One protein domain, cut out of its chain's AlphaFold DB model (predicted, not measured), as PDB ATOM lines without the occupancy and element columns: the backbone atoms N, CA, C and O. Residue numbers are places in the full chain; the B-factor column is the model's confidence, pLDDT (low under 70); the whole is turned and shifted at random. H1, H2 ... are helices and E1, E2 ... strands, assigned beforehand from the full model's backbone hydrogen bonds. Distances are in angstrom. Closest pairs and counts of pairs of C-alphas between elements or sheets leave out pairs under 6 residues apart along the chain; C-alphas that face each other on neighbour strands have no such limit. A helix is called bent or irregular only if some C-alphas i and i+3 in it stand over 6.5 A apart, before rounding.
ATOM      1  N   PRO A 234     182.639 185.055 169.126       75.31
ATOM      2  CA  PRO A 234     181.823 184.118 168.354       75.31
ATOM      3  C   PRO A 234     180.327 184.456 168.387       75.31
ATOM      4  O   PRO A 234     179.665 184.424 167.354       75.31
ATOM      5  N   LEU A 235     179.803 184.865 169.547       73.69
ATOM      6  CA  LEU A 235     178.393 185.242 169.699       73.69
ATOM      7  C   LEU A 235     178.084 186.589 169.028       73.69
ATOM      8  O   LEU A 235     177.011 186.768 168.460       73.69
ATOM      9  N   THR A 236     179.023 187.539 169.063       65.25
ATOM     10  CA  THR A 236     178.812 188.889 168.509       65.25
ATOM     11  C   THR A 236     178.975 188.972 166.989       65.25
ATOM     12  O   THR A 236     178.229 189.706 166.346       65.25
ATOM     13  N   LYS A 237     179.897 188.204 166.387       62.59
ATOM     14  CA  LYS A 237     180.086 188.160 164.923       62.59
ATOM     15  C   LYS A 237     178.847 187.628 164.204       62.59
ATOM     16  O   LYS A 237     178.561 188.041 163.085       62.59
ATOM     17  N   MET A 238     178.097 186.754 164.868       59.78
ATOM     18  CA  MET A 238     176.850 186.207 164.356       59.78
ATOM     19  C   MET A 238     175.727 187.255 164.278       59.78
ATOM     20  O   MET A 238     175.051 187.339 163.259       59.78
ATOM     21  N   GLU A 363     183.309 175.349 165.191       79.94
ATOM     22  CA  GLU A 363     182.492 176.077 166.160       79.94
ATOM     23  C   GLU A 363     183.054 175.953 167.568       79.94
ATOM     24  O   GLU A 363     183.522 174.894 167.987       79.94
ATOM     25  N   SER A 364     182.957 177.051 168.313       86.00
ATOM     26  CA  SER A 364     183.355 177.100 169.723       86.00
ATOM     27  C   SER A 364     182.251 177.609 170.644       86.00
ATOM     28  O   SER A 364     182.469 177.748 171.850       86.00
ATOM     29  N   ALA A 365     181.057 177.855 170.105       87.75
ATOM     30  CA  ALA A 365     179.909 178.291 170.875       87.75
ATOM     31  C   ALA A 365     178.643 177.528 170.481       87.75
ATOM     32  O   ALA A 365     178.443 177.191 169.314       87.75
ATOM     33  N   ILE A 366     177.789 177.283 171.471       89.06
ATOM     34  CA  ILE A 366     176.457 176.709 171.270       89.06
ATOM     35  C   ILE A 366     175.392 177.602 171.893       89.06
ATOM     36  O   ILE A 366     175.616 178.270 172.909       89.06
ATOM     37  N   ILE A 367     174.210 177.564 171.303       86.62
ATOM     38  CA  ILE A 367     173.005 178.192 171.818       86.62
ATOM     39  C   ILE A 367     172.096 177.073 172.316       86.62
ATOM     40  O   ILE A 367     171.780 176.136 171.586       86.62
ATOM     41  N   ILE A 368     171.709 177.150 173.581       84.50
ATOM     42  CA  ILE A 368     170.860 176.166 174.239       84.50
ATOM     43  C   ILE A 368     169.436 176.692 174.258       84.50
ATOM     44  O   ILE A 368     169.144 177.754 174.820       84.50
ATOM     45  N   ASP A 369     168.536 175.891 173.712       74.00
ATOM     46  CA  ASP A 369     167.120 176.047 173.948       74.00
ATOM     47  C   ASP A 369     166.686 175.129 175.091       74.00
ATOM     48  O   ASP A 369     166.604 173.905 174.964       74.00
ATOM     49  N   THR A 370     166.414 175.746 176.237       57.66
ATOM     50  CA  THR A 370     165.815 175.052 177.385       57.66
ATOM     51  C   THR A 370     164.299 175.236 177.457       57.66
ATOM     52  O   THR A 370     163.663 174.725 178.383       57.66
ATOM     53  N   MET A 371     163.708 175.984 176.518       58.31
ATOM     54  CA  MET A 371     162.292 176.323 176.492       58.31
ATOM     55  C   MET A 371     161.723 176.282 175.075       58.31
ATOM     56  O   MET A 371     161.599 177.307 174.414       58.31
ATOM     57  N   GLY A 372     161.242 175.099 174.689       45.88
ATOM     58  CA  GLY A 372     160.309 174.956 173.577       45.88
ATOM     59  C   GLY A 372     159.161 175.967 173.697       45.88
ATOM     60  O   GLY A 372     158.399 175.984 174.669       45.88
ATOM     61  N   ILE A 373     159.111 176.841 172.706       37.34
ATOM     62  CA  ILE A 373     158.286 178.040 172.574       37.34
ATOM     63  C   ILE A 373     156.784 177.704 172.678       37.34
ATOM     64  O   ILE A 373     156.336 176.721 172.088       37.34
ATOM     65  N   ASP A 374     156.049 178.543 173.427       35.03
ATOM     66  CA  ASP A 374     154.576 178.731 173.506       35.03
ATOM     67  C   ASP A 374     153.737 178.258 174.717       35.03
ATOM     68  O   ASP A 374     152.573 178.645 174.802       35.03
ATOM     69  N   SER A 375     154.236 177.539 175.734       36.19
ATOM     70  CA  SER A 375     153.316 176.999 176.780       36.19
ATOM     71  C   SER A 375     153.708 177.163 178.256       36.19
ATOM     72  O   SER A 375     153.191 176.464 179.126       36.19
ATOM     73  N   TYR A 384     149.077 165.037 183.025       44.22
ATOM     74  CA  TYR A 384     148.790 163.633 182.793       44.22
ATOM     75  C   TYR A 384     147.570 163.572 181.878       44.22
ATOM     76  O   TYR A 384     146.462 163.915 182.302       44.22
ATOM     77  N   HIS A 385     147.747 163.174 180.619       40.41
ATOM     78  CA  HIS A 385     146.622 163.104 179.700       40.41
ATOM     79  C   HIS A 385     145.722 161.937 180.118       40.41
ATOM     80  O   HIS A 385     146.002 160.786 179.792       40.41
ATOM     81  N   GLY A 386     144.623 162.211 180.828       33.66
ATOM     82  CA  GLY A 386     143.785 161.183 181.465       33.66
ATOM     83  C   GLY A 386     143.322 160.052 180.536       33.66
ATOM     84  O   GLY A 386     143.247 158.911 180.975       33.66
ATOM     85  N   ARG A 387     143.097 160.346 179.245       33.88
ATOM     86  CA  ARG A 387     142.717 159.354 178.216       33.88
ATOM     87  C   ARG A 387     143.877 158.479 177.706       33.88
ATOM     88  O   ARG A 387     143.619 157.382 177.236       33.88
ATOM     89  N   TYR A 388     145.122 158.959 177.759       35.12
ATOM     90  CA  TYR A 388     146.281 158.306 177.118       35.12
ATOM     91  C   TYR A 388     147.432 158.002 178.087       35.12
ATOM     92  O   TYR A 388     148.438 157.427 177.690       35.12
ATOM     93  N   HIS A 389     147.292 158.394 179.353       40.56
ATOM     94  CA  HIS A 389     148.249 158.159 180.430       40.56
ATOM     95  C   HIS A 389     149.680 158.674 180.142       40.56
ATOM     96  O   HIS A 389     150.662 158.088 180.595       40.56
ATOM     97  N   THR A 390     149.820 159.782 179.404       41.59
ATOM     98  CA  THR A 390     151.114 160.407 179.063       41.59
ATOM     99  C   THR A 390     151.457 161.565 180.006       41.59
ATOM    100  O   THR A 390     150.557 162.259 180.464       41.59
ATOM    101  N   ILE A 391     152.747 161.783 180.301       48.56
ATOM    102  CA  ILE A 391     153.262 162.958 181.038       48.56
ATOM    103  C   ILE A 391     153.857 163.935 180.023       48.56
ATOM    104  O   ILE A 391     154.528 163.495 179.092       48.56
ATOM    105  N   GLY A 392     153.643 165.241 180.190       50.88
ATOM    106  CA  GLY A 392     154.265 166.232 179.309       50.88
ATOM    107  C   GLY A 392     155.772 166.392 179.556       50.88
ATOM    108  O   GLY A 392     156.221 166.522 180.699       50.88
ATOM    109  N   PHE A 393     156.545 166.416 178.471       57.53
ATOM    110  CA  PHE A 393     157.994 166.637 178.454       57.53
ATOM    111  C   PHE A 393     158.327 167.953 177.753       57.53
ATOM    112  O   PHE A 393     157.569 168.408 176.897       57.53
ATOM    113  N   ALA A 394     159.459 168.551 178.115       61.94
ATOM    114  CA  ALA A 394     160.030 169.677 177.390       61.94
ATOM    115  C   ALA A 394     161.138 169.176 176.458       61.94
ATOM    116  O   ALA A 394     161.903 168.281 176.819       61.94
ATOM    117  N   ASP A 395     161.201 169.758 175.266       70.44
ATOM    118  CA  ASP A 395     162.311 169.571 174.337       70.44
ATOM    119  C   ASP A 395     163.526 170.338 174.866       70.44
ATOM    120  O   ASP A 395     163.404 171.508 175.239       70.44
ATOM    121  N   LEU A 396     164.661 169.658 174.961       77.06
ATOM    122  CA  LEU A 396     165.929 170.226 175.381       77.06
ATOM    123  C   LEU A 396     166.908 170.097 174.225       77.06
ATOM    124  O   LEU A 396     167.272 168.986 173.839       77.06
ATOM    125  N   ARG A 397     167.368 171.232 173.712       81.12
ATOM    126  CA  ARG A 397     168.155 171.281 172.485       81.12
ATOM    127  C   ARG A 397     169.356 172.198 172.639       81.12
ATOM    128  O   ARG A 397     169.292 173.200 173.346       81.12
ATOM    129  N   ALA A 398     170.435 171.887 171.935       86.94
ATOM    130  CA  ALA A 398     171.480 172.855 171.651       86.94
ATOM    131  C   ALA A 398     171.809 172.866 170.159       86.94
ATOM    132  O   ALA A 398     171.771 171.830 169.493       86.94
ATOM    133  N   ILE A 399     172.134 174.050 169.655       85.00
ATOM    134  CA  ILE A 399     172.503 174.306 168.264       85.00
ATOM    135  C   ILE A 399     173.834 175.058 168.209       85.00
ATOM    136  O   ILE A 399     174.174 175.796 169.136       85.00
ATOM    137  N   SER A 400     174.592 174.877 167.137       82.50
ATOM    138  CA  SER A 400     175.765 175.694 166.836       82.50
ATOM    139  C   SER A 400     175.370 177.114 166.413       82.50
ATOM    140  O   SER A 400     174.194 177.412 166.179       82.50
ATOM    141  N   LEU A 401     176.362 177.994 166.247       76.62
ATOM    142  CA  LEU A 401     176.142 179.313 165.643       76.62
ATOM    143  C   LEU A 401     175.691 179.211 164.185       76.62
ATOM    144  O   LEU A 401     174.924 180.035 163.714       76.62
ATOM    145  N   SER A 402     176.059 178.160 163.467       73.38
ATOM    146  CA  SER A 402     175.517 177.895 162.134       73.38
ATOM    147  C   SER A 402     174.082 177.346 162.112       73.38
ATOM    148  O   SER A 402     173.612 176.958 161.045       73.38
ATOM    149  N   MET A 403     173.373 177.353 163.252       76.19
ATOM    150  CA  MET A 403     172.022 176.798 163.453       76.19
ATOM    151  C   MET A 403     171.935 175.278 163.289       76.19
ATOM    152  O   MET A 403     170.839 174.721 163.218       76.19
ATOM    153  N   PHE A 404     173.076 174.595 163.264       81.25
ATOM    154  CA  PHE A 404     173.115 173.151 163.135       81.25
ATOM    155  C   PHE A 404     172.834 172.496 164.494       81.25
ATOM    156  O   PHE A 404     173.411 172.910 165.504       81.25
ATOM    157  N   PRO A 405     171.971 171.477 164.564       85.75
ATOM    158  CA  PRO A 405     171.722 170.740 165.797       85.75
ATOM    159  C   PRO A 405     172.988 170.069 166.341       85.75
ATOM    160  O   PRO A 405     173.649 169.324 165.632       85.75
ATOM    161  N   VAL A 406     173.312 170.290 167.615       87.25
ATOM    162  CA  VAL A 406     174.442 169.611 168.282       87.25
ATOM    163  C   VAL A 406     173.997 168.726 169.439       87.25
ATOM    164  O   VAL A 406     174.733 167.836 169.837       87.25
ATOM    165  N   PHE A 407     172.798 168.951 169.979       87.19
ATOM    166  CA  PHE A 407     172.222 168.138 171.045       87.19
ATOM    167  C   PHE A 407     170.699 168.198 170.999       87.19
ATOM    168  O   PHE A 407     170.128 169.267 170.769       87.19
ATOM    169  N   SER A 408     170.033 167.080 171.283       82.25
ATOM    170  CA  SER A 408     168.580 167.037 171.445       82.25
ATOM    171  C   SER A 408     168.162 165.882 172.346       82.25
ATOM    172  O   SER A 408     168.555 164.740 172.125       82.25
ATOM    173  N   THR A 409     167.324 166.170 173.336       78.88
ATOM    174  CA  THR A 409     166.709 165.171 174.216       78.88
ATOM    175  C   THR A 409     165.420 165.718 174.834       78.88
ATOM    176  O   THR A 409     165.048 166.875 174.636       78.88
ATOM    177  N   ASN A 410     164.719 164.900 175.611       75.25
ATOM    178  CA  ASN A 410     163.609 165.337 176.442       75.25
ATOM    179  C   ASN A 410     164.063 165.606 177.884       75.25
ATOM    180  O   ASN A 410     164.863 164.881 178.468       75.25
ATOM    181  N   CYS A 411     163.478 166.616 178.519       70.25
ATOM    182  CA  CYS A 411     163.636 166.847 179.951       70.25
ATOM    183  C   CYS A 411     162.276 167.019 180.634       70.25
ATOM    184  O   CYS A 411     161.233 167.197 179.991       70.25
ATOM    185  N   LYS A 412     162.256 166.938 181.969       66.44
ATOM    186  CA  LYS A 412     161.024 167.226 182.710       66.44
ATOM    187  C   LYS A 412     160.757 168.721 182.637       66.44
ATOM    188  O   LYS A 412     161.664 169.524 182.813       66.44
ATOM    189  N   SER A 413     159.489 169.106 182.540       57.22
ATOM    190  CA  SER A 413     159.072 170.519 182.569       57.22
ATOM    191  C   SER A 413     159.481 171.282 183.842       57.22
ATOM    192  O   SER A 413     159.451 172.510 183.866       57.22
ATOM    193  N   THR A 414     159.857 170.563 184.904       59.91
ATOM    194  CA  THR A 414     160.342 171.127 186.175       59.91
ATOM    195  C   THR A 414     161.865 171.153 186.299       59.91
ATOM    196  O   THR A 414     162.370 171.709 187.278       59.91
ATOM    197  N   ASP A 415     162.596 170.570 185.345       69.81
ATOM    198  CA  ASP A 415     164.052 170.608 185.346       69.81
ATOM    199  C   ASP A 415     164.529 172.035 185.027       69.81
ATOM    200  O   ASP A 415     163.935 172.767 184.236       69.81
ATOM    201  N   SER A 416     165.607 172.451 185.687       74.44
ATOM    202  CA  SER A 416     166.268 173.732 185.407       74.44
ATOM    203  C   SER A 416     167.415 173.548 184.412       74.44
ATOM    204  O   SER A 416     167.944 172.445 184.302       74.44
ATOM    205  N   GLU A 417     167.869 174.630 183.765       78.38
ATOM    206  CA  GLU A 417     169.085 174.630 182.927       78.38
ATOM    207  C   GLU A 417     170.247 173.922 183.640       78.38
ATOM    208  O   GLU A 417     170.846 173.000 183.101       78.38
ATOM    209  N   ALA A 418     170.503 174.277 184.902       82.75
ATOM    210  CA  ALA A 418     171.586 173.694 185.687       82.75
ATOM    211  C   ALA A 418     171.457 172.184 185.899       82.75
ATOM    212  O   ALA A 418     172.461 171.513 186.116       82.75
ATOM    213  N   MET A 419     170.244 171.629 185.875       82.06
ATOM    214  CA  MET A 419     170.080 170.180 185.981       82.06
ATOM    215  C   MET A 419     170.550 169.485 184.707       82.06
ATOM    216  O   MET A 419     171.138 168.422 184.814       82.06
ATOM    217  N   ASN A 420     170.365 170.090 183.536       84.12
ATOM    218  CA  ASN A 420     170.657 169.421 182.271       84.12
ATOM    219  C   ASN A 420     171.971 169.876 181.613       84.12
ATOM    220  O   ASN A 420     172.470 169.196 180.725       84.12
ATOM    221  N   ILE A 421     172.562 170.993 182.054       88.06
ATOM    222  CA  ILE A 421     173.714 171.610 181.379       88.06
ATOM    223  C   ILE A 421     174.901 170.661 181.209       88.06
ATOM    224  O   ILE A 421     175.544 170.678 180.170       88.06
ATOM    225  N   MET A 422     175.183 169.806 182.194       91.62
ATOM    226  CA  MET A 422     176.326 168.896 182.100       91.62
ATOM    227  C   MET A 422     176.155 167.845 181.014       91.62
ATOM    228  O   MET A 422     177.112 167.537 180.314       91.62
ATOM    229  N   GLU A 423     174.942 167.330 180.851       88.56
ATOM    230  CA  GLU A 423     174.617 166.372 179.799       88.56
ATOM    231  C   GLU A 423     174.778 167.015 178.415       88.56
ATOM    232  O   GLU A 423     175.484 166.475 177.566       88.56
ATOM    233  N   ILE A 424     174.240 168.231 178.248       89.62
ATOM    234  CA  ILE A 424     174.364 169.022 177.015       89.62
ATOM    235  C   ILE A 424     175.834 169.286 176.688       89.62
ATOM    236  O   ILE A 424     176.259 169.067 175.562       89.62
ATOM    237  N   LEU A 425     176.624 169.758 177.659       91.88
ATOM    238  CA  LEU A 425     178.023 170.115 177.426       91.88
ATOM    239  C   LEU A 425     178.902 168.891 177.183       91.88
ATOM    240  O   LEU A 425     179.788 168.965 176.342       91.88
ATOM    241  N   ASN A 426     178.683 167.781 177.892       89.75
ATOM    242  CA  ASN A 426     179.435 166.549 177.652       89.75
ATOM    243  C   ASN A 426     179.212 166.064 176.215       89.75
ATOM    244  O   ASN A 426     180.180 165.777 175.520       89.75
ATOM    245  N   HIS A 427     177.958 166.043 175.756       87.56
ATOM    246  CA  HIS A 427     177.620 165.624 174.398       87.56
ATOM    247  C   HIS A 427     178.094 166.631 173.341       87.56
ATOM    248  O   HIS A 427     178.849 166.265 172.444       87.56
ATOM    249  N   ALA A 428     177.773 167.919 173.497       89.50
ATOM    250  CA  ALA A 428     178.199 168.950 172.556       89.50
ATOM    251  C   ALA A 428     179.728 169.018 172.441       89.50
ATOM    252  O   ALA A 428     180.253 169.215 171.352       89.50
ATOM    253  N   ASN A 429     180.469 168.813 173.533       87.62
ATOM    254  CA  ASN A 429     181.926 168.798 173.474       87.62
ATOM    255  C   ASN A 429     182.474 167.561 172.737       87.62
ATOM    256  O   ASN A 429     183.515 167.668 172.095       87.62
ATOM    257  N   LEU A 430     181.780 166.417 172.773       83.38
ATOM    258  CA  LEU A 430     182.114 165.258 171.934       83.38
ATOM    259  C   LEU A 430     181.875 165.575 170.452       83.38
ATOM    260  O   LEU A 430     182.797 165.438 169.648       83.38
ATOM    261  N   VAL A 431     180.684 166.081 170.106       82.50
ATOM    262  CA  VAL A 431     180.315 166.443 168.723       82.50
ATOM    263  C   VAL A 431     181.266 167.500 168.154       82.50
ATOM    264  O   VAL A 431     181.789 167.349 167.054       82.50
ATOM    265  N   LEU A 432     181.575 168.540 168.930       81.31
ATOM    266  CA  LEU A 432     182.465 169.633 168.527       81.31
ATOM    267  C   LEU A 432     183.963 169.295 168.657       81.31
ATOM    268  O   LEU A 432     184.806 170.181 168.490       81.31
ATOM    269  N   SER A 433     184.316 168.038 168.949       79.94
ATOM    270  CA  SER A 433     185.703 167.564 169.079       79.94
ATOM    271  C   SER A 433     186.540 168.365 170.094       79.94
ATOM    272  O   SER A 433     187.695 168.696 169.838       79.94
ATOM    273  N   GLY A 434     185.961 168.715 171.244       82.50
ATOM    274  CA  GLY A 434     186.661 169.415 172.324       82.50
ATOM    275  C   GLY A 434     186.739 170.939 172.177       82.50
ATOM    276  O   GLY A 434     187.342 171.594 173.025       82.50
ATOM    277  N   ASN A 435     186.165 171.518 171.116       85.62
ATOM    278  CA  ASN A 435     186.337 172.939 170.785       85.62
ATOM    279  C   ASN A 435     185.365 173.888 171.499       85.62
ATOM    280  O   ASN A 435     185.444 175.104 171.305       85.62
ATOM    281  N   LEU A 436     184.446 173.366 172.314       90.75
ATOM    282  CA  LEU A 436     183.431 174.177 172.973       90.75
ATOM    283  C   LEU A 436     184.068 175.111 174.013       90.75
ATOM    284  O   LEU A 436     184.703 174.664 174.964       90.75
ATOM    285  N   LYS A 437     183.859 176.420 173.856       91.56
ATOM    286  CA  LYS A 437     184.361 177.476 174.753       91.56
ATOM    287  C   LYS A 437     183.244 178.249 175.437       91.56
ATOM    288  O   LYS A 437     183.441 178.750 176.541       91.56
ATOM    289  N   ILE A 438     182.081 178.366 174.801       90.94
ATOM    290  CA  ILE A 438     180.973 179.186 175.292       90.94
ATOM    291  C   ILE A 438     179.655 178.449 175.093       90.94
ATOM    292  O   ILE A 438     179.444 177.802 174.072       90.94
ATOM    293  N   TYR A 439     178.733 178.601 176.032       90.19
ATOM    294  CA  TYR A 439     177.325 178.361 175.747       90.19
ATOM    295  C   TYR A 439     176.494 179.573 176.154       90.19
ATOM    296  O   TYR A 439     176.820 180.282 177.107       90.19
ATOM    297  N   THR A 440     175.397 179.798 175.450       86.38
ATOM    298  CA  THR A 440     174.379 180.783 175.822       86.38
ATOM    299  C   THR A 440     172.997 180.142 175.778       86.38
ATOM    300  O   THR A 440     172.840 179.063 175.218       86.38
ATOM    301  N   GLY A 441     172.006 180.753 176.424       74.38
ATOM    302  CA  GLY A 441     170.635 180.245 176.490       74.38
ATOM    303  C   GLY A 441     169.631 181.223 175.883       74.38
ATOM    304  O   GLY A 441     169.912 182.417 175.783       74.38
ATOM    305  N   ASN A 442     168.434 180.735 175.554       59.34
ATOM    306  CA  ASN A 442     167.331 181.469 174.914       59.34
ATOM    307  C   ASN A 442     166.607 182.517 175.791       59.34
ATOM    308  O   ASN A 442     165.385 182.616 175.794       59.34
ATOM    309  N   GLY A 443     167.349 183.295 176.581       52.94
ATOM    310  CA  GLY A 443     166.791 184.398 177.373       52.94
ATOM    311  C   GLY A 443     166.387 184.053 178.813       52.94
ATOM    312  O   GLY A 443     165.932 184.941 179.542       52.94
ATOM    313  N   HIS A 444     166.604 182.817 179.279       57.31
ATOM    314  CA  HIS A 444     166.465 182.456 180.697       57.31
ATOM    315  C   HIS A 444     167.715 182.785 181.514       57.31
ATOM    316  O   HIS A 444     168.818 182.907 180.991       57.31
ATOM    317  N   THR A 445     167.524 182.995 182.821       66.25
ATOM    318  CA  THR A 445     168.621 183.361 183.721       66.25
ATOM    319  C   THR A 445     169.630 182.231 183.840       66.25
ATOM    320  O   THR A 445     169.311 181.205 184.444       66.25
ATOM    321  N   THR A 446     170.862 182.466 183.392       79.69
ATOM    322  CA  THR A 446     171.982 181.575 183.694       79.69
ATOM    323  C   THR A 446     172.206 181.546 185.201       79.69
ATOM    324  O   THR A 446     172.428 182.573 185.849       79.69
ATOM    325  N   SER A 447     172.131 180.356 185.785       85.31
ATOM    326  CA  SER A 447     172.344 180.181 187.219       85.31
ATOM    327  C   SER A 447     173.837 180.172 187.561       85.31
ATOM    328  O   SER A 447     174.660 179.689 186.785       85.31
ATOM    329  N   CYS A 448     174.203 180.593 188.776       89.50
ATOM    330  CA  CYS A 448     175.582 180.424 189.246       89.50
ATOM    331  C   CYS A 448     176.023 178.947 189.223       89.50
ATOM    332  O   CYS A 448     177.183 178.647 188.966       89.50
ATOM    333  N   ALA A 449     175.099 178.014 189.474       90.19
ATOM    334  CA  ALA A 449     175.407 176.590 189.458       90.19
ATOM    335  C   ALA A 449     175.826 176.107 188.066       90.19
ATOM    336  O   ALA A 449     176.864 175.464 187.940       90.19
ATOM    337  N   SER A 450     175.048 176.448 187.035       90.19
ATOM    338  CA  SER A 450     175.350 176.066 185.655       90.19
ATOM    339  C   SER A 450     176.658 176.692 185.172       90.19
ATOM    340  O   SER A 450     177.523 175.964 184.690       90.19
ATOM    341  N   ALA A 451     176.868 177.986 185.438       92.06
ATOM    342  CA  ALA A 451     178.105 178.684 185.088       92.06
ATOM    343  C   ALA A 451     179.360 178.039 185.701       92.06
ATOM    344  O   ALA A 451     180.355 177.823 185.013       92.06
ATOM    345  N   ALA A 452     179.319 177.694 186.990       94.75
ATOM    346  CA  ALA A 452     180.451 177.054 187.649       94.75
ATOM    347  C   ALA A 452     180.675 175.615 187.193       94.75
ATOM    348  O   ALA A 452     181.823 175.227 187.002       94.75
ATOM    349  N   MET A 453     179.617 174.817 187.030       94.94
ATOM    350  CA  MET A 453     179.762 173.428 186.591       94.94
ATOM    351  C   MET A 453     180.359 173.347 185.185       94.94
ATOM    352  O   MET A 453     181.329 172.618 185.006       94.94
ATOM    353  N   ALA A 454     179.867 174.163 184.248       94.31
ATOM    354  CA  ALA A 454     180.395 174.259 182.887       94.31
ATOM    355  C   ALA A 454     181.886 174.632 182.853       94.31
ATOM    356  O   ALA A 454     182.687 174.022 182.138       94.31
ATOM    357  N   PHE A 455     182.273 175.608 183.675       95.12
ATOM    358  CA  PHE A 455     183.656 176.062 183.754       95.12
ATOM    359  C   PHE A 455     184.569 175.028 184.425       95.12
ATOM    360  O   PHE A 455     185.671 174.759 183.949       95.12
ATOM    361  N   LEU A 456     184.110 174.405 185.514       94.88
ATOM    362  CA  LEU A 456     184.870 173.374 186.223       94.88
ATOM    363  C   LEU A 456     185.063 172.114 185.384       94.88
ATOM    364  O   LEU A 456     186.114 171.483 185.499       94.88
ATOM    365  N   SER A 457     184.085 171.733 184.563       93.50
ATOM    366  CA  SER A 457     184.168 170.528 183.741       93.50
ATOM    367  C   SER A 457     184.964 170.758 182.459       93.50
ATOM    368  O   SER A 457     185.922 170.035 182.212       93.50
ATOM    369  N   HIS A 458     184.627 171.788 181.680       92.19
ATOM    370  CA  HIS A 458     185.116 171.952 180.304       92.19
ATOM    371  C   HIS A 458     185.779 173.310 180.040       92.19
ATOM    372  O   HIS A 458     186.108 173.605 178.900       92.19
ATOM    373  N   LYS A 459     185.966 174.162 181.063       91.88
ATOM    374  CA  LYS A 459     186.341 175.587 180.905       91.88
ATOM    375  C   LYS A 459     185.388 176.378 180.000       91.88
ATOM    376  O   LYS A 459     185.758 177.427 179.479       91.88
ATOM    377  N   VAL A 460     184.149 175.911 179.862       93.25
ATOM    378  CA  VAL A 460     183.129 176.577 179.052       93.25
ATOM    379  C   VAL A 460     182.533 177.743 179.837       93.25
ATOM    380  O   VAL A 460     182.139 177.588 180.996       93.25
ATOM    381  N   ILE A 461     182.447 178.909 179.202       92.25
ATOM    382  CA  ILE A 461     181.831 180.107 179.771       92.25
ATOM    383  C   ILE A 461     180.330 180.121 179.484       92.25
ATOM    384  O   ILE A 461     179.896 180.000 178.343       92.25
ATOM    385  N   ALA A 462     179.537 180.324 180.534       89.81
ATOM    386  CA  ALA A 462     178.101 180.528 180.422       89.81
ATOM    387  C   ALA A 462     177.787 182.008 180.144       89.81
ATOM    388  O   ALA A 462     177.866 182.847 181.043       89.81
ATOM    389  N   ALA A 463     177.436 182.323 178.901       84.56
ATOM    390  CA  ALA A 463     177.214 183.666 178.369       84.56
ATOM    391  C   ALA A 463     175.718 183.955 178.120       84.56
ATOM    392  O   ALA A 463     175.336 184.411 177.047       84.56
ATOM    393  N   GLY A 464     174.846 183.625 179.078       76.31
ATOM    394  CA  GLY A 464     173.398 183.855 178.969       76.31
ATOM    395  C   GLY A 464     172.900 185.098 179.712       76.31
ATOM    396  O   GLY A 464     173.673 185.911 180.225       76.31
ATOM    397  N   ARG A 465     171.571 185.253 179.789       76.56
ATOM    398  CA  ARG A 465     170.932 186.386 180.474       76.56
ATOM    399  C   ARG A 465     171.198 186.331 181.976       76.56
ATOM    400  O   ARG A 465     170.996 185.308 182.623       76.56
ATOM    401  N   ILE A 466     171.561 187.468 182.559       76.31
ATOM    402  CA  ILE A 466     171.794 187.616 183.999       76.31
ATOM    403  C   ILE A 466     170.693 188.526 184.564       76.31
ATOM    404  O   ILE A 466     170.645 189.708 184.239       76.31
ATOM    405  N   THR A 467     169.779 188.000 185.388       64.25
ATOM    406  CA  THR A 467     168.645 188.790 185.930       64.25
ATOM    407  C   THR A 467     169.053 189.800 186.986       64.25
ATOM    408  O   THR A 467     168.458 190.870 187.081       64.25
ATOM    409  N   HIS A 468     170.060 189.470 187.787       67.56
ATOM    410  CA  HIS A 468     170.580 190.347 188.822       67.56
ATOM    411  C   HIS A 468     172.073 190.503 188.620       67.56
ATOM    412  O   HIS A 468     172.790 189.502 188.583       67.56
ATOM    413  N   LYS A 469     172.545 191.750 188.516       69.69
ATOM    414  CA  LYS A 469     173.977 192.034 188.436       69.69
ATOM    415  C   LYS A 469     174.662 191.360 189.634       69.69
ATOM    416  O   LYS A 469     174.296 191.662 190.773       69.69
ATOM    417  N   PRO A 470     175.588 190.414 189.413       71.31
ATOM    418  CA  PRO A 470     176.189 189.668 190.502       71.31
ATOM    419  C   PRO A 470     176.970 190.625 191.400       71.31
ATOM    420  O   PRO A 470     177.754 191.452 190.930       71.31
ATOM    421  N   ASN A 471     176.722 190.521 192.703       75.81
ATOM    422  CA  ASN A 471     177.443 191.296 193.701       75.81
ATOM    423  C   ASN A 471     178.854 190.722 193.892       75.81
ATOM    424  O   ASN A 471     179.023 189.498 193.837       75.81
ATOM    425  N   PRO A 472     179.854 191.567 194.197       80.31
ATOM    426  CA  PRO A 472     181.166 191.090 194.608       80.31
ATOM    427  C   PRO A 472     181.053 190.114 195.785       80.31
ATOM    428  O   PRO A 472     180.310 190.346 196.744       80.31
ATOM    429  N   LEU A 473     181.809 189.018 195.729       89.31
ATOM    430  CA  LEU A 473     181.864 188.071 196.836       89.31
ATOM    431  C   LEU A 473     182.541 188.687 198.066       89.31
ATOM    432  O   LEU A 473     183.493 189.460 197.963       89.31
ATOM    433  N   SER A 474     182.100 188.273 199.257       90.88
ATOM    434  CA  SER A 474     182.762 188.662 200.501       90.88
ATOM    435  C   SER A 474     184.168 188.058 200.605       90.88
ATOM    436  O   SER A 474     184.439 186.963 200.102       90.88
ATOM    437  N   LYS A 475     185.065 188.731 201.344       91.44
ATOM    438  CA  LYS A 475     186.441 188.251 201.598       91.44
ATOM    439  C   LYS A 475     186.471 186.819 202.154       91.44
ATOM    440  O   LYS A 475     187.356 186.043 201.803       91.44
ATOM    441  N   TYR A 476     185.494 186.465 202.993       93.50
ATOM    442  CA  TYR A 476     185.350 185.116 203.546       93.50
ATOM    443  C   TYR A 476     185.087 184.070 202.456       93.50
ATOM    444  O   TYR A 476     185.784 183.061 202.403       93.50
ATOM    445  N   LYS A 477     184.133 184.325 201.552       93.06
ATOM    446  CA  LYS A 477     183.797 183.406 200.455       93.06
ATOM    447  C   LYS A 477     184.964 183.209 199.489       93.06
ATOM    448  O   LYS A 477     185.287 182.085 199.128       93.06
ATOM    449  N   ILE A 478     185.672 184.290 199.160       92.88
ATOM    450  CA  ILE A 478     186.881 184.228 198.323       92.88
ATOM    451  C   ILE A 478     187.964 183.365 198.988       92.88
ATOM    452  O   ILE A 478     188.593 182.540 198.328       92.88
ATOM    453  N   ARG A 479     188.172 183.520 200.302       93.19
ATOM    454  CA  ARG A 479     189.114 182.685 201.062       93.19
ATOM    455  C   ARG A 479     188.708 181.209 201.035       93.19
ATOM    456  O   ARG A 479     189.572 180.358 200.853       93.19
ATOM    457  N   GLN A 480     187.416 180.912 201.176       93.62
ATOM    458  CA  GLN A 480     186.901 179.543 201.080       93.62
ATOM    459  C   GLN A 480     187.167 178.928 199.700       93.62
ATOM    460  O   GLN A 480     187.666 177.808 199.639       93.62
ATOM    461  N   LEU A 481     186.931 179.666 198.608       94.19
ATOM    462  CA  LEU A 481     187.257 179.205 197.252       94.19
ATOM    463  C   LEU A 481     188.751 178.887 197.101       94.19
ATOM    464  O   LEU A 481     189.101 177.789 196.675       94.19
ATOM    465  N   LYS A 482     189.632 179.808 197.519       93.69
ATOM    466  CA  LYS A 482     191.096 179.637 197.438       93.69
ATOM    467  C   LYS A 482     191.583 178.412 198.220       93.69
ATOM    468  O   LYS A 482     192.366 177.621 197.710       93.69
ATOM    469  N   ASN A 483     191.046 178.192 199.419       93.69
ATOM    470  CA  ASN A 483     191.430 177.067 200.276       93.69
ATOM    471  C   ASN A 483     190.850 175.710 199.829       93.69
ATOM    472  O   ASN A 483     191.136 174.691 200.464       93.69
ATOM    473  N   ARG A 484     189.977 175.684 198.812       93.56
ATOM    474  CA  ARG A 484     189.222 174.491 198.383       93.56
ATOM    475  C   ARG A 484     189.284 174.248 196.869       93.56
ATOM    476  O   ARG A 484     188.452 173.517 196.334       93.56
ATOM    477  N   ILE A 485     190.297 174.801 196.190       93.19
ATOM    478  CA  ILE A 485     190.560 174.604 194.751       93.19
ATOM    479  C   ILE A 485     190.613 173.120 194.372       93.19
ATOM    480  O   ILE A 485     190.073 172.727 193.338       93.19
ATOM    481  N   ASP A 486     191.235 172.285 195.206       91.38
ATOM    482  CA  ASP A 486     191.368 170.854 194.923       91.38
ATOM    483  C   ASP A 486     190.005 170.146 194.849       91.38
ATOM    484  O   ASP A 486     189.725 169.443 193.880       91.38
ATOM    485  N   ILE A 487     189.108 170.420 195.805       91.31
ATOM    486  CA  ILE A 487     187.746 169.860 195.822       91.31
ATOM    487  C   ILE A 487     186.976 170.282 194.569       91.31
ATOM    488  O   ILE A 487     186.316 169.457 193.941       91.31
ATOM    489  N   MET A 488     187.072 171.555 194.181       92.81
ATOM    490  CA  MET A 488     186.390 172.067 192.992       92.81
ATOM    491  C   MET A 488     186.892 171.401 191.702       92.81
ATOM    492  O   MET A 488     186.078 171.026 190.860       92.81
ATOM    493  N   ASN A 489     188.203 171.180 191.560       94.00
ATOM    494  CA  ASN A 489     188.749 170.444 190.414       94.00
ATOM    495  C   ASN A 489     188.305 168.970 190.401       94.00
ATOM    496  O   ASN A 489     187.992 168.447 189.333       94.00
ATOM    497  N   LYS A 490     188.208 168.307 191.565       92.44
ATOM    498  CA  LYS A 490     187.686 166.927 191.665       92.44
ATOM    499  C   LYS A 490     186.242 166.849 191.191       92.44
ATOM    500  O   LYS A 490     185.906 165.982 190.392       92.44
ATOM    501  N   VAL A 491     185.412 167.801 191.620       91.81
ATOM    502  CA  VAL A 491     184.031 167.937 191.135       91.81
ATOM    503  C   VAL A 491     184.009 168.135 189.619       91.81
ATOM    504  O   VAL A 491     183.290 167.419 188.932       91.81
ATOM    505  N   GLY A 492     184.832 169.041 189.082       93.00
ATOM    506  CA  GLY A 492     184.943 169.274 187.640       93.00
ATOM    507  C   GLY A 492     185.337 168.026 186.843       93.00
ATOM    508  O   GLY A 492     184.760 167.753 185.792       93.00
ATOM    509  N   LYS A 493     186.279 167.223 187.353       91.94
ATOM    510  CA  LYS A 493     186.647 165.931 186.755       91.94
ATOM    511  C   LYS A 493     185.468 164.963 186.707       91.94
ATOM    512  O   LYS A 493     185.228 164.384 185.657       91.94
ATOM    513  N   ILE A 494     184.716 164.828 187.796       89.38
ATOM    514  CA  ILE A 494     183.570 163.914 187.822       89.38
ATOM    515  C   ILE A 494     182.466 164.375 186.872       89.38
ATOM    516  O   ILE A 494     181.907 163.559 186.150       89.38
ATOM    517  N   LEU A 495     182.165 165.676 186.840       90.31
ATOM    518  CA  LEU A 495     181.102 166.212 185.984       90.31
ATOM    519  C   LEU A 495     181.365 165.967 184.488       90.31
ATOM    520  O   LEU A 495     180.411 165.827 183.725       90.31
ATOM    521  N   ARG A 496     182.638 165.874 184.072       86.81
ATOM    522  CA  ARG A 496     183.013 165.480 182.702       86.81
ATOM    523  C   ARG A 496     182.643 164.037 182.373       86.81
ATOM    524  O   ARG A 496     182.319 163.749 181.230       86.81
ATOM    525  N   THR A 497     182.744 163.138 183.348       78.88
ATOM    526  CA  THR A 497     182.533 161.698 183.148       78.88
ATOM    527  C   THR A 497     181.113 161.252 183.474       78.88
ATOM    528  O   THR A 497     180.666 160.236 182.959       78.88
ATOM    529  N   ASP A 498     180.405 161.989 184.333       80.50
ATOM    530  CA  ASP A 498     179.074 161.639 184.823       80.50
ATOM    531  C   ASP A 498     178.177 162.886 184.928       80.50
ATOM    532  O   ASP A 498     178.268 163.688 185.867       80.50
ATOM    533  N   GLY A 499     177.288 163.041 183.941       75.81
ATOM    534  CA  GLY A 499     176.322 164.137 183.882       75.81
ATOM    535  C   GLY A 499     175.236 164.068 184.965       75.81
ATOM    536  O   GLY A 499     174.727 165.116 185.381       75.81
ATOM    537  N   ASP A 500     174.927 162.878 185.501       81.19
ATOM    538  CA  ASP A 500     173.918 162.712 186.556       81.19
ATOM    539  C   ASP A 500     174.347 163.398 187.850       81.19
ATOM    540  O   ASP A 500     173.508 163.902 188.611       81.19
ATOM    541  N   LEU A 501     175.657 163.501 188.091       82.25
ATOM    542  CA  LEU A 501     176.154 164.274 189.217       82.25
ATOM    543  C   LEU A 501     175.759 165.752 189.100       82.25
ATOM    544  O   LEU A 501     175.381 166.359 190.104       82.25
ATOM    545  N   GLY A 502     175.767 166.317 187.890       86.50
ATOM    546  CA  GLY A 502     175.283 167.675 187.631       86.50
ATOM    547  C   GLY A 502     173.818 167.845 188.042       86.50
ATOM    548  O   GLY A 502     173.474 168.790 188.761       86.50
ATOM    549  N   ARG A 503     172.962 166.868 187.709       84.56
ATOM    550  CA  ARG A 503     171.552 166.819 188.147       84.56
ATOM    551  C   ARG A 503     171.433 166.759 189.675       84.56
ATOM    552  O   ARG A 503     170.603 167.461 190.266       84.56
ATOM    553  N   ILE A 504     172.260 165.954 190.346       83.62
ATOM    554  CA  ILE A 504     172.272 165.834 191.817       83.62
ATOM    555  C   ILE A 504     172.712 167.150 192.477       83.62
ATOM    556  O   ILE A 504     172.059 167.606 193.420       83.62
ATOM    557  N   ILE A 505     173.773 167.782 191.968       85.94
ATOM    558  CA  ILE A 505     174.276 169.073 192.456       85.94
ATOM    559  C   ILE A 505     173.217 170.162 192.305       85.94
ATOM    560  O   ILE A 505     172.935 170.889 193.257       85.94
ATOM    561  N   SER A 506     172.572 170.242 191.149       84.31
ATOM    562  CA  SER A 506     171.575 171.277 190.875       84.31
ATOM    563  C   SER A 506     170.259 171.083 191.626       84.31
ATOM    564  O   SER A 506     169.620 172.063 192.008       84.31
ATOM    565  N   SER A 507     169.856 169.838 191.890       79.06
ATOM    566  CA  SER A 507     168.587 169.532 192.570       79.06
ATOM    567  C   SER A 507     168.617 169.724 194.093       79.06
ATOM    568  O   SER A 507     167.558 169.796 194.726       79.06
ATOM    569  N   ARG A 508     169.807 169.844 194.697       82.25
ATOM    570  CA  ARG A 508     169.998 169.987 196.147       82.25
ATOM    571  C   ARG A 508     170.596 171.347 196.500       82.25
ATOM    572  O   ARG A 508     171.384 171.923 195.761       82.25
ATOM    573  N   LYS A 509     170.253 171.859 197.686       84.12
ATOM    574  CA  LYS A 509     170.848 173.105 198.211       84.12
ATOM    575  C   LYS A 509     172.182 172.878 198.912       84.12
ATOM    576  O   LYS A 509     172.985 173.802 199.029       84.12
ATOM    577  N   HIS A 510     172.383 171.670 199.426       86.38
ATOM    578  CA  HIS A 510     173.549 171.316 200.204       86.38
ATOM    579  C   HIS A 510     174.116 169.988 199.738       86.38
ATOM    580  O   HIS A 510     173.384 169.015 199.547       86.38
ATOM    581  N   ILE A 511     175.432 169.983 199.582       86.00
ATOM    582  CA  ILE A 511     176.242 168.807 199.303       86.00
ATOM    583  C   ILE A 511     177.502 168.978 200.123       86.00
ATOM    584  O   ILE A 511     178.231 169.943 199.907       86.00
ATOM    585  N   TYR A 512     177.721 168.081 201.073       80.56
ATOM    586  CA  TYR A 512     178.829 168.196 202.004       80.56
ATOM    587  C   TYR A 512     180.002 167.327 201.562       80.56
ATOM    588  O   TYR A 512     179.816 166.222 201.075       80.56
ATOM    589  N   VAL A 513     181.212 167.860 201.706       78.44
ATOM    590  CA  VAL A 513     182.478 167.137 201.556       78.44
ATOM    591  C   VAL A 513     183.386 167.632 202.675       78.44
ATOM    592  O   VAL A 513     183.650 168.830 202.733       78.44
ATOM    593  N   ASP A 514     183.798 166.762 203.602       74.06
ATOM    594  CA  ASP A 514     184.552 167.156 204.811       74.06
ATOM    595  C   ASP A 514     183.889 168.316 205.591       74.06
ATOM    596  O   ASP A 514     184.538 169.283 205.992       74.06
ATOM    597  N   GLY A 515     182.558 168.286 205.734       75.56
ATOM    598  CA  GLY A 515     181.791 169.357 206.390       75.56
ATOM    599  C   GLY A 515     181.666 170.660 205.582       75.56
ATOM    600  O   GLY A 515     180.995 171.597 206.014       75.56
ATOM    601  N   VAL A 516     182.248 170.734 204.381       82.88
ATOM    602  CA  VAL A 516     182.158 171.895 203.485       82.88
ATOM    603  C   VAL A 516     180.983 171.731 202.530       82.88
ATOM    604  O   VAL A 516     180.895 170.737 201.818       82.88
ATOM    605  N   ASN A 517     180.101 172.731 202.454       87.69
ATOM    606  CA  ASN A 517     179.022 172.741 201.467       87.69
ATOM    607  C   ASN A 517     179.557 173.070 200.058       87.69
ATOM    608  O   ASN A 517     179.585 174.235 199.651       87.69
ATOM    609  N   VAL A 518     179.931 172.044 199.295       89.38
ATOM    610  CA  VAL A 518     180.424 172.136 197.911       89.38
ATOM    611  C   VAL A 518     179.435 172.841 196.997       89.38
ATOM    612  O   VAL A 518     179.844 173.651 196.170       89.38
ATOM    613  N   ARG A 519     178.126 172.623 197.181       90.31
ATOM    614  CA  ARG A 519     177.110 173.320 196.380       90.31
ATOM    615  C   ARG A 519     177.211 174.842 196.514       90.31
ATOM    616  O   ARG A 519     176.979 175.544 195.532       90.31
ATOM    617  N   GLY A 520     177.578 175.326 197.704       92.00
ATOM    618  CA  GLY A 520     177.838 176.741 197.967       92.00
ATOM    619  C   GLY A 520     179.124 177.242 197.308       92.00
ATOM    620  O   GLY A 520     179.115 178.330 196.746       92.00
ATOM    621  N   LEU A 521     180.195 176.438 197.294       93.62
ATOM    622  CA  LEU A 521     181.432 176.776 196.574       93.62
ATOM    623  C   LEU A 521     181.196 176.908 195.064       93.62
ATOM    624  O   LEU A 521     181.679 177.852 194.450       93.62
ATOM    625  N   ILE A 522     180.410 175.998 194.483       93.81
ATOM    626  CA  ILE A 522     179.993 176.059 193.075       93.81
ATOM    627  C   ILE A 522     179.216 177.358 192.817       93.81
ATOM    628  O   ILE A 522     179.493 178.071 191.861       93.81
ATOM    629  N   GLU A 523     178.276 177.710 193.693       92.81
ATOM    630  CA  GLU A 523     177.500 178.950 193.578       92.81
ATOM    631  C   GLU A 523     178.369 180.213 193.670       92.81
ATOM    632  O   GLU A 523     178.177 181.156 192.902       92.81
ATOM    633  N   ASP A 524     179.343 180.221 194.580       94.25
ATOM    634  CA  ASP A 524     180.277 181.330 194.750       94.25
ATOM    635  C   ASP A 524     181.204 181.463 193.526       94.25
ATOM    636  O   ASP A 524     181.346 182.559 192.983       94.25
ATOM    637  N   LEU A 525     181.775 180.362 193.022       94.88
ATOM    638  CA  LEU A 525     182.571 180.377 191.786       94.88
ATOM    639  C   LEU A 525     181.746 180.885 190.595       94.88
ATOM    640  O   LEU A 525     182.210 181.727 189.827       94.88
ATOM    641  N   GLY A 526     180.505 180.417 190.474       93.19
ATOM    642  CA  GLY A 526     179.590 180.825 189.415       93.19
ATOM    643  C   GLY A 526     179.278 182.311 189.458       93.19
ATOM    644  O   GLY A 526     179.243 182.960 188.417       93.19
ATOM    645  N   ALA A 527     179.130 182.880 190.657       91.88
ATOM    646  CA  ALA A 527     178.948 184.316 190.822       91.88
ATOM    647  C   ALA A 527     180.158 185.120 190.311       91.88
ATOM    648  O   ALA A 527     179.962 186.160 189.685       91.88
ATOM    649  N   LEU A 528     181.393 184.637 190.518       92.19
ATOM    650  CA  LEU A 528     182.591 185.283 189.963       92.19
ATOM    651  C   LEU A 528     182.633 185.201 188.432       92.19
ATOM    652  O   LEU A 528     182.953 186.195 187.780       92.19
ATOM    653  N   ILE A 529     182.286 184.046 187.858       91.75
ATOM    654  CA  ILE A 529     182.231 183.855 186.400       91.75
ATOM    655  C   ILE A 529     181.196 184.802 185.790       91.75
ATOM    656  O   ILE A 529     181.535 185.605 184.925       91.75
ATOM    657  N   LEU A 530     179.963 184.784 186.301       89.56
ATOM    658  CA  LEU A 530     178.889 185.648 185.809       89.56
ATOM    659  C   LEU A 530     179.205 187.136 185.997       89.56
ATOM    660  O   LEU A 530     178.769 187.961 185.201       89.56
ATOM    661  N   TRP A 531     179.992 187.500 187.013       88.38
ATOM    662  CA  TRP A 531     180.452 188.878 187.187       88.38
ATOM    663  C   TRP A 531     181.447 189.328 186.116       88.38
ATOM    664  O   TRP A 531     181.417 190.495 185.724       88.38
ATOM    665  N   ASN A 532     182.273 188.420 185.591       88.25
ATOM    666  CA  ASN A 532     183.105 188.704 184.420       88.25
ATOM    667  C   ASN A 532     182.237 188.777 183.153       88.25
ATOM    668  O   ASN A 532     182.355 189.738 182.395       88.25
ATOM    669  N   VAL A 533     181.315 187.824 182.965       87.19
ATOM    670  CA  VAL A 533     180.399 187.781 181.806       87.19
ATOM    671  C   VAL A 533     179.555 189.049 181.717       87.19
ATOM    672  O   VAL A 533     179.417 189.608 180.641       87.19
ATOM    673  N   ALA A 534     179.057 189.572 182.840       84.81
ATOM    674  CA  ALA A 534     178.252 190.795 182.874       84.81
ATOM    675  C   ALA A 534     178.980 192.051 182.347       84.81
ATOM    676  O   ALA A 534     178.336 193.075 182.118       84.81
ATOM    677  N   LYS A 535     180.312 192.008 182.198       80.56
ATOM    678  CA  LYS A 535     181.098 193.080 181.568       80.56
ATOM    679  C   LYS A 535     181.169 192.929 180.046       80.56
ATOM    680  O   LYS A 535     181.330 193.933 179.356       80.56
ATOM    681  N   ALA A 536     181.051 191.705 179.536       74.94
ATOM    682  CA  ALA A 536     180.968 191.421 178.114       74.94
ATOM    683  C   ALA A 536     179.554 191.790 177.632       74.94
ATOM    684  O   ALA A 536     178.560 191.218 178.075       74.94
ATOM    685  N   ARG A 537     179.437 192.814 176.782       70.00
ATOM    686  CA  ARG A 537     178.142 193.241 176.231       70.00
ATOM    687  C   ARG A 537     177.661 192.185 175.235       70.00
ATOM    688  O   ARG A 537     178.225 192.077 174.153       70.00
ATOM    689  N   LEU A 538     176.650 191.413 175.620       76.19
ATOM    690  CA  LEU A 538     176.043 190.369 174.795       76.19
ATOM    691  C   LEU A 538     174.728 190.856 174.195       76.19
ATOM    692  O   LEU A 538     173.904 191.439 174.901       76.19
ATOM    693  N   ASP A 539     174.520 190.561 172.916       76.25
ATOM    694  CA  ASP A 539     173.271 190.836 172.212       76.25
ATOM    695  C   ASP A 539     172.279 189.679 172.408       76.25
ATOM    696  O   ASP A 539     172.164 188.759 171.597       76.25
ATOM    697  N   ILE A 540     171.627 189.679 173.571       75.69
ATOM    698  CA  ILE A 540     170.728 188.597 173.995       75.69
ATOM    699  C   ILE A 540     169.492 188.513 173.096       75.69
ATOM    700  O   ILE A 540     168.990 187.412 172.880       75.69
ATOM    701  N   ASP A 541     169.003 189.636 172.572       74.12
ATOM    702  CA  ASP A 541     167.775 189.664 171.776       74.12
ATOM    703  C   ASP A 541     167.986 188.954 170.433       74.12
ATOM    704  O   ASP A 541     167.180 188.099 170.059       74.12
ATOM    705  N   ASN A 542     169.132 189.183 169.784       74.12
ATOM    706  CA  ASN A 542     169.513 188.455 168.572       74.12
ATOM    707  C   ASN A 542     169.690 186.949 168.825       74.12
ATOM    708  O   ASN A 542     169.219 186.123 168.043       74.12
ATOM    709  N   ILE A 543     170.305 186.565 169.949       76.06
ATOM    710  CA  ILE A 543     170.418 185.150 170.341       76.06
ATOM    711  C   ILE A 543     169.030 184.517 170.529       76.06
ATOM    712  O   ILE A 543     168.817 183.377 170.119       76.06
ATOM    713  N   CYS A 544     168.072 185.240 171.124       74.88
ATOM    714  CA  CYS A 544     166.704 184.746 171.289       74.88
ATOM    715  C   CYS A 544     166.028 184.504 169.935       74.88
ATOM    716  O   CYS A 544     165.479 183.426 169.726       74.88
ATOM    717  N   GLN A 545     166.114 185.456 169.001       74.25
ATOM    718  CA  GLN A 545     165.517 185.317 167.666       74.25
ATOM    719  C   GLN A 545     166.042 184.087 166.917       74.25
ATOM    720  O   GLN A 545     165.268 183.347 166.316       74.25
TER     721      GLN A 545
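This is residues 234 to 238, 363 to 375 and 384 to 545 of the 617 residues of an uncharacterized protein of groundwater metagenome (UniProt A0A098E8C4). A small twisted four-strand sheet makes a wall at one side; H2 covers one face of it, and beyond H2 lies a cluster of crossed helices, with H3 in the middle among H2, H5 and H7 and with H4 at the far end. Short H1 and H8 are near each other at the sheet, and residues 385 to 390 stick out. The printed part has 180 residues, in the order H1 E1 E2 E3 H2 E4 H3 H4 H5 H6 H7 H8, class mixed, with a mixed sheet ordered E3 E2 E1 E4. It is compact, with a radius of gyration of the C-alphas of 16.6 A, and spans 52 by 44 by 33 A.

H1, residues 234 to 238, begins at C-alpha 234 (181.823, 184.118, 168.354). E1 is residues 365 to 369, E2 393 to 400 (23.1 A) and E3 405 to 412 (20.3 A). H2, residues 417 to 431, spans 19.9 A and is irregular: C-alphas 419 and 422 are 7.5 A apart. E4 is residues 438 to 441, H3 448 to 458, H4 475 to 482, H5 485 to 497 (19.1 A) and H6 499 to 507. H7, residues 518 to 533, spans 22.5 A; H8, residues 540 to 545, ends at C-alpha 545 (165.517, 185.317, 167.666).

E2 and E3 form an antiparallel hairpin (N 396 and O 409, 2.8 A). E2 and E1 are antiparallel (N 367 and O 399, 2.8 A); E1 and E4 are parallel (N 368 and O 440, 2.8 A). H2 on one face gives two layers, helix over sheet; E3, H2, E4 form a split strand-helix-strand unit, with E2 and E1 between its strands, and a right-handed crossover. H1 and H8 only graze the sheet. H2 touches H6 at a shallow tilt of 18 degrees, opposite ways (closest C-alphas Met 419 and Arg 503, 4.3 A). H3 touches H7, about perpendicular at 89 degrees (Cys 448 and Gly 526, 4.0 A), and H5 at 75 degrees (Ser 457 and Gly 492, 4.2 A). H4 touches H7 (Leu 481 and Leu 521, 6.3 A). Every O i to N i+4 pair is within hydrogen-bond range in H3, H4, H6, H7 and H8; in H2 9 of 11, in H5 8 of 9, in H1 0 of 1, with 0 of 2 O i to N i+3 pairs.

The C-alphas farthest apart, of Arg 387 and Lys 475, are 57.4 A apart. Residues 239 to 362 and 376 to 383 are not printed; the gaps between C-alphas are 11.7 A and 15.3 A. The link from H3 to H4 is long. Mean pLDDT of the printed part is 79.8, with 31 residues under 70, among them 370 to 375 and 384 to 394.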